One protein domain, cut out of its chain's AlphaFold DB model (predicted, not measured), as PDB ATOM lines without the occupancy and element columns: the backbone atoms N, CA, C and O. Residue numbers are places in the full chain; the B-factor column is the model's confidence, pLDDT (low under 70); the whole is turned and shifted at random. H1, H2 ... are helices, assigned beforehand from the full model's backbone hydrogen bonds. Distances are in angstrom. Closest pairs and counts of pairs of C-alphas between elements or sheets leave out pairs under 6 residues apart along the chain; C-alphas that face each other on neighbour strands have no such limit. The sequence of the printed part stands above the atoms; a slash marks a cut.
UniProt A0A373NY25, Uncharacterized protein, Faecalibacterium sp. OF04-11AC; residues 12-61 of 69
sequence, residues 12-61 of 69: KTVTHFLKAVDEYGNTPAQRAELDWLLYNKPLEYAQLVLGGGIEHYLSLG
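What this domain is: This is residues 12 to 61 of the 69 residues of an uncharacterized protein of Faecalibacterium sp. OF04-11AC (UniProt A0A373NY25). H1, H2 and H3 follow one another as the three sides of a rough triangle, and the short helix H4 lies over one face of it, near the other three helices. The triangle closes where the chain comes back to H1: Val 49 of H3 packs on Phe 17 of H1. The printed part has 50 residues with four named helices, in the order H1, H2, H3, H4, and no named strand; the class is all helix. The whole is compact, with a radius of gyration of the C-alphas of 10.0 A and spans of 27 by 22 by 17 A.

Where its parts are: H1 is residues 12 to 24, 17.8 A from first to last C-alpha, and begins at C-alpha 12 at (48.342, 82.672, 35.370). H2 is residues 28 to 40, 18.1 A long, beginning at (56.974, 61.664, 48.652). H3 is residues 42 to 51, 13.9 A long. H4 is residues 54 to 59, 8.5 A long, and its C-alpha 59 is at (43.897, 67.712, 52.424).

How they stand to each other: H1 is close to but not clearly touching H2, with closest C-alphas Tyr 24 and Gln 30 at 6.5 A; they run opposite ways at a steep tilt of 49 degrees. H2, with residues 34 to 38 alone, touches H3; the closest C-alphas, of Leu 37 and Tyr 45, are 6.0 A apart, at a steep tilt of 63 degrees, opposite ways. H3 touches H1, with closest C-alphas Phe 17 and Val 49 at 6.3 A; at 72 degrees they are only just about perpendicular. H1, with residues 20 to 24 alone, only just touches H4, with 3 pairs of C-alphas within 8 A, the closest being Ala 20 and Ile 54 at 7.4 A; the tilt is shallow, 22 degrees, the same way. H4 is close to but not clearly touching H3, with closest C-alphas Leu 48 and Ile 54 at 5.0 A, about perpendicular at 82 degrees. In H1, H2, H3 and H4 every O i to N i+4 pair is within hydrogen-bond range.

The domain as a whole: The two farthest C-alphas, of Lys 12 and Gly 61, are 26.9 A apart. The printed part has no cut, and its three links between helices are tight. Mean pLDDT of the printed part is 73.0; residues 12 to 21, 24 to 26, 58 and 61 are under 70.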
ATOM      1  N   LYS A  12      48.868  82.851  34.003       52.56
ATOM      2  CA  LYS A  12      48.342  82.672  35.370       52.56
ATOM      3  C   LYS A  12      48.026  81.210  35.696       52.56
ATOM      4  O   LYS A  12      48.131  80.817  36.851       52.56
ATOM      5  N   THR A  13      47.672  80.410  34.691       56.66
ATOM      6  CA  THR A  13      47.328  78.992  34.865       56.66
ATOM      7  C   THR A  13      48.578  78.130  35.012       56.66
ATOM      8  O   THR A  13      48.632  77.284  35.897       56.66
ATOM      9  N   VAL A  14      49.612  78.371  34.195       61.03
ATOM     10  CA  VAL A  14      50.861  77.592  34.258       61.03
ATOM     11  C   VAL A  14      51.643  77.904  35.537       61.03
ATOM     12  O   VAL A  14      52.206  77.001  36.144       61.03
ATOM     13  N   THR A  15      51.623  79.153  36.016       63.50
ATOM     14  CA  THR A  15      52.226  79.488  37.315       63.50
ATOM     15  C   THR A  15      51.478  78.840  38.478       63.50
ATOM     16  O   THR A  15      52.121  78.359  39.402       63.50
ATOM     17  N   HIS A  16      50.143  78.771  38.430       64.69
ATOM     18  CA  HIS A  16      49.361  78.058  39.444       64.69
ATOM     19  C   HIS A  16      49.658  76.552  39.434       64.69
ATOM     20  O   HIS A  16      49.796  75.949  40.489       64.69
ATOM     21  N   PHE A  17      49.836  75.965  38.246       63.28
ATOM     22  CA  PHE A  17      50.250  74.574  38.077       63.28
ATOM     23  C   PHE A  17      51.634  74.298  38.669       63.28
ATOM     24  O   PHE A  17      51.785  73.389  39.475       63.28
ATOM     25  N   LEU A  18      52.635  75.103  38.306       66.88
ATOM     26  CA  LEU A  18      54.001  74.945  38.809       66.88
ATOM     27  C   LEU A  18      54.059  75.144  40.324       66.88
ATOM     28  O   LEU A  18      54.705  74.363  41.010       66.88
ATOM     29  N   LYS A  19      53.335  76.142  40.843       67.81
ATOM     30  CA  LYS A  19      53.259  76.402  42.278       67.81
ATOM     31  C   LYS A  19      52.561  75.267  43.021       67.81
ATOM     32  O   LYS A  19      53.059  74.852  44.048       67.81
ATOM     33  N   ALA A  20      51.466  74.729  42.491       65.12
ATOM     34  CA  ALA A  20      50.819  73.556  43.060       65.12
ATOM     35  C   ALA A  20      51.765  72.342  43.077       65.12
ATOM     36  O   ALA A  20      51.930  71.696  44.099       65.12
ATOM     37  N   VAL A  21      52.440  72.038  41.970       68.94
ATOM     38  CA  VAL A  21      53.364  70.894  41.914       68.94
ATOM     39  C   VAL A  21      54.557  71.063  42.869       68.94
ATOM     40  O   VAL A  21      55.009  70.076  43.441       68.94
ATOM     41  N   ASP A  22      55.042  72.288  43.072       71.06
ATOM     42  CA  ASP A  22      56.142  72.618  43.992       71.06
ATOM     43  C   ASP A  22      55.703  72.629  45.473       71.06
ATOM     44  O   ASP A  22      56.334  72.015  46.332       71.06
ATOM     45  N   GLU A  23      54.562  73.250  45.768       70.31
ATOM     46  CA  GLU A  23      53.987  73.373  47.114       70.31
ATOM     47  C   GLU A  23      53.487  72.017  47.636       70.31
ATOM     48  O   GLU A  23      53.723  71.666  48.790       70.31
ATOM     49  N   TYR A  24      52.876  71.205  46.768       66.06
ATOM     50  CA  TYR A  24      52.305  69.904  47.124       66.06
ATOM     51  C   TYR A  24      53.219  68.706  46.846       66.06
ATOM     52  O   TYR A  24      52.980  67.617  47.361       66.06
ATOM     53  N   GLY A  25      54.284  68.882  46.065       64.31
ATOM     54  CA  GLY A  25      55.295  67.854  45.803       64.31
ATOM     55  C   GLY A  25      56.354  67.722  46.899       64.31
ATOM     56  O   GLY A  25      57.349  67.033  46.680       64.31
ATOM     57  N   ASN A  26      56.166  68.382  48.047       65.62
ATOM     58  CA  ASN A  26      57.126  68.401  49.154       65.62
ATOM     59  C   ASN A  26      57.231  67.059  49.898       65.62
ATOM     60  O   ASN A  26      58.270  66.757  50.483       65.62
ATOM     61  N   THR A  27      56.182  66.235  49.849       73.19
ATOM     62  CA  THR A  27      56.132  64.944  50.547       73.19
ATOM     63  C   THR A  27      56.084  63.804  49.523       73.19
ATOM     64  O   THR A  27      55.245  63.852  48.618       73.19
ATOM     65  N   PRO A  28      56.925  62.754  49.636       73.19
ATOM     66  CA  PRO A  28      56.974  61.664  48.652       73.19
ATOM     67  C   PRO A  28      55.618  60.974  48.447       73.19
ATOM     68  O   PRO A  28      55.287  60.603  47.325       73.19
ATOM     69  N   ALA A  29      54.798  60.898  49.496       72.38
ATOM     70  CA  ALA A  29      53.448  60.360  49.408       72.38
ATOM     71  C   ALA A  29      52.549  61.220  48.490       72.38
ATOM     72  O   ALA A  29      51.946  60.705  47.551       72.38
ATOM     73  N   GLN A  30      52.523  62.546  48.675       75.00
ATOM     74  CA  GLN A  30      51.720  63.445  47.831       75.00
ATOM     75  C   GLN A  30      52.189  63.433  46.372       75.00
ATOM     76  O   GLN A  30      51.380  63.553  45.453       75.00
ATOM     77  N   ARG A  31      53.497  63.258  46.149       77.19
ATOM     78  CA  ARG A  31      54.060  63.114  44.806       77.19
ATOM     79  C   ARG A  31      53.552  61.848  44.116       77.19
ATOM     80  O   ARG A  31      53.163  61.932  42.956       77.19
ATOM     81  N   ALA A  32      53.536  60.717  44.820       78.25
ATOM     82  CA  ALA A  32      53.034  59.447  44.299       78.25
ATOM     83  C   ALA A  32      51.518  59.481  44.039       78.25
ATOM     84  O   ALA A  32      51.062  58.963  43.027       78.25
ATOM     85  N   GLU A  33      50.747  60.169  44.882       80.25
ATOM     86  CA  GLU A  33      49.311  60.388  44.680       80.25
ATOM     87  C   GLU A  33      49.033  61.219  43.410       80.25
ATOM     88  O   GLU A  33      48.192  60.863  42.583       80.25
ATOM     89  N   LEU A  34      49.789  62.302  43.194       77.44
ATOM     90  CA  LEU A  34      49.665  63.119  41.980       77.44
ATOM     91  C   LEU A  34      50.091  62.357  40.720       77.44
ATOM     92  O   LEU A  34      49.452  62.504  39.678       77.44
ATOM     93  N   ASP A  35      51.151  61.554  40.810       80.31
ATOM     94  CA  ASP A  35      51.610  60.699  39.713       80.31
ATOM     95  C   ASP A  35      50.558  59.633  39.366       80.31
ATOM     96  O   ASP A  35      50.176  59.481  38.201       80.31
ATOM     97  N   TRP A  36      49.972  58.996  40.383       82.50
ATOM     98  CA  TRP A  36      48.872  58.052  40.218       82.50
ATOM     99  C   TRP A  36      47.671  58.698  39.518       82.50
ATOM    100  O   TRP A  36      47.140  58.126  38.565       82.50
ATOM    101  N   LEU A  37      47.275  59.907  39.924       79.25
ATOM    102  CA  LEU A  37      46.184  60.671  39.311       79.25
ATOM    103  C   LEU A  37      46.464  61.032  37.852       79.25
ATOM    104  O   LEU A  37      45.559  60.979  37.019       79.25
ATOM    105  N   LEU A  38      47.710  61.378  37.535       79.25
ATOM    106  CA  LEU A  38      48.127  61.729  36.183       79.25
ATOM    107  C   LEU A  38      48.019  60.527  35.234       79.25
ATOM    108  O   LEU A  38      47.526  60.681  34.114       79.25
ATOM    109  N   TYR A  39      48.430  59.341  35.688       78.38
ATOM    110  CA  TYR A  39      48.415  58.115  34.886       78.38
ATOM    111  C   TYR A  39      47.056  57.404  34.862       78.38
ATOM    112  O   TYR A  39      46.657  56.895  33.816       78.38
ATOM    113  N   ASN A  40      46.321  57.377  35.975       80.38
ATOM    114  CA  ASN A  40      45.037  56.674  36.062       80.38
ATOM    115  C   ASN A  40      43.871  57.541  35.590       80.38
ATOM    116  O   ASN A  40      42.948  57.039  34.946       80.38
ATOM    117  N   LYS A  41      43.877  58.838  35.927       82.50
ATOM    118  CA  LYS A  41      42.729  59.734  35.732       82.50
ATOM    119  C   LYS A  41      43.145  61.151  35.311       82.50
ATOM    120  O   LYS A  41      42.858  62.126  36.018       82.50
ATOM    121  N   PRO A  42      43.706  61.312  34.099       80.19
ATOM    122  CA  PRO A  42      44.188  62.608  33.617       80.19
ATOM    123  C   PRO A  42      43.092  63.689  33.569       80.19
ATOM    124  O   PRO A  42      43.380  64.876  33.722       80.19
ATOM    125  N   LEU A  43      41.823  63.298  33.403       84.94
ATOM    126  CA  LEU A  43      40.687  64.223  33.412       84.94
ATOM    127  C   LEU A  43      40.369  64.778  34.814       84.94
ATOM    128  O   LEU A  43      40.004  65.948  34.925       84.94
ATOM    129  N   GLU A  44      40.497  63.982  35.880       83.00
ATOM    130  CA  GLU A  44      40.331  64.479  37.257       83.00
ATOM    131  C   GLU A  44      41.496  65.400  37.630       83.00
ATOM    132  O   GLU A  44      41.271  66.494  38.145       83.00
ATOM    133  N   TYR A  45      42.722  65.029  37.256       80.56
ATOM    134  CA  TYR A  45      43.906  65.857  37.467       80.56
ATOM    135  C   TYR A  45      43.786  67.232  36.794       80.56
ATOM    136  O   TYR A  45      43.981  68.267  37.434       80.56
ATOM    137  N   ALA A  46      43.393  67.269  35.516       81.81
ATOM    138  CA  ALA A  46      43.197  68.522  34.793       81.81
ATOM    139  C   ALA A  46      42.113  69.397  35.441       81.81
ATOM    140  O   ALA A  46      42.279  70.611  35.536       81.81
ATOM    141  N   GLN A  47      41.022  68.801  35.929       82.25
ATOM    142  CA  GLN A  47      39.962  69.538  36.620       82.25
ATOM    143  C   GLN A  47      40.412  70.078  37.978       82.25
ATOM    144  O   GLN A  47      40.097  71.221  38.305       82.25
ATOM    145  N   LEU A  48      41.190  69.313  38.743       78.44
ATOM    146  CA  LEU A  48      41.761  69.760  40.015       78.44
ATOM    147  C   LEU A  48      42.760  70.907  39.810       78.44
ATOM    148  O   LEU A  48      42.702  71.908  40.525       78.44
ATOM    149  N   VAL A  49      43.616  70.810  38.788       74.94
ATOM    150  CA  VAL A  49      44.582  71.851  38.401       74.94
ATOM    151  C   VAL A  49      43.887  73.124  37.912       74.94
ATOM    152  O   VAL A  49      44.272  74.228  38.297       74.94
ATOM    153  N   LEU A  50      42.867  72.992  37.060       78.19
ATOM    154  CA  LEU A  50      42.143  74.130  36.481       78.19
ATOM    155  C   LEU A  50      41.145  74.759  37.463       78.19
ATOM    156  O   LEU A  50      40.850  75.952  37.354       78.19
ATOM    157  N   GLY A  51      40.621  73.967  38.400       74.75
ATOM    158  CA  GLY A  51      39.644  74.372  39.408       74.75
ATOM    159  C   GLY A  51      40.244  74.815  40.742       74.75
ATOM    160  O   GLY A  51      39.504  75.321  41.577       74.75
ATOM    161  N   GLY A  52      41.554  74.640  40.956       71.81
ATOM    162  CA  GLY A  52      42.196  74.907  42.249       71.81
ATOM    163  C   GLY A  52      41.796  73.916  43.348       71.81
ATOM    164  O   GLY A  52      41.977  74.193  44.524       71.81
ATOM    165  N   GLY A  53      41.245  72.758  42.974       74.62
ATOM    166  CA  GLY A  53      40.821  71.718  43.913       74.62
ATOM    167  C   GLY A  53      41.965  70.844  44.428       74.62
ATOM    168  O   GLY A  53      41.734  70.011  45.301       74.62
ATOM    169  N   ILE A  54      43.186  71.023  43.907       73.88
ATOM    170  CA  ILE A  54      44.366  70.242  44.306       73.88
ATOM    171  C   ILE A  54      44.626  70.346  45.821       73.88
ATOM    172  O   ILE A  54      44.905  69.329  46.447       73.88
ATOM    173  N   GLU A  55      44.451  71.529  46.428       71.19
ATOM    174  CA  GLU A  55      44.680  71.713  47.871       71.19
ATOM    175  C   GLU A  55      43.676  70.899  48.693       71.19
ATOM    176  O   GLU A  55      44.015  70.283  49.701       71.19
ATOM    177  N   HIS A  56      42.424  70.859  48.227       74.31
ATOM    178  CA  HIS A  56      41.345  70.133  48.887       74.31
ATOM    179  C   HIS A  56      41.524  68.620  48.750       74.31
ATOM    180  O   HIS A  56      41.305  67.882  49.705       74.31
ATOM    181  N   TYR A  57      41.968  68.170  47.575       72.31
ATOM    182  CA  TYR A  57      42.242  66.765  47.299       72.31
ATOM    183  C   TYR A  57      43.387  66.225  48.161       72.31
ATOM    184  O   TYR A  57      43.281  65.151  48.740       72.31
ATOM    185  N   LEU A  58      44.455  67.001  48.323       69.69
ATOM    186  CA  LEU A  58      45.593  66.600  49.149       69.69
ATOM    187  C   LEU A  58      45.308  66.709  50.651       69.69
ATOM    188  O   LEU A  58      45.882  65.957  51.434       69.69
ATOM    189  N   SER A  59      44.404  67.609  51.049       72.06
ATOM    190  CA  SER A  59      43.897  67.712  52.424       72.06
ATOM    191  C   SER A  59      42.993  66.530  52.811       72.06
ATOM    192  O   SER A  59      42.964  66.129  53.971       72.06
ATOM    193  N   LEU A  60      42.294  65.928  51.837       71.50
ATOM    194  CA  LEU A  60      41.432  64.751  52.024       71.50
ATOM    195  C   LEU A  60      42.198  63.465  52.378       71.50
ATOM    196  O   LEU A  60      41.582  62.520  52.864       71.50
ATOM    197  N   GLY A  61      43.519  63.455  52.207       63.12
ATOM    198  CA  GLY A  61      44.384  62.361  52.629       63.12
ATOM    199  C   GLY A  61      45.102  61.712  51.456       63.12
ATOM    200  O   GLY A  61      44.502  61.323  50.460       63.12
TER     201      GLY A  61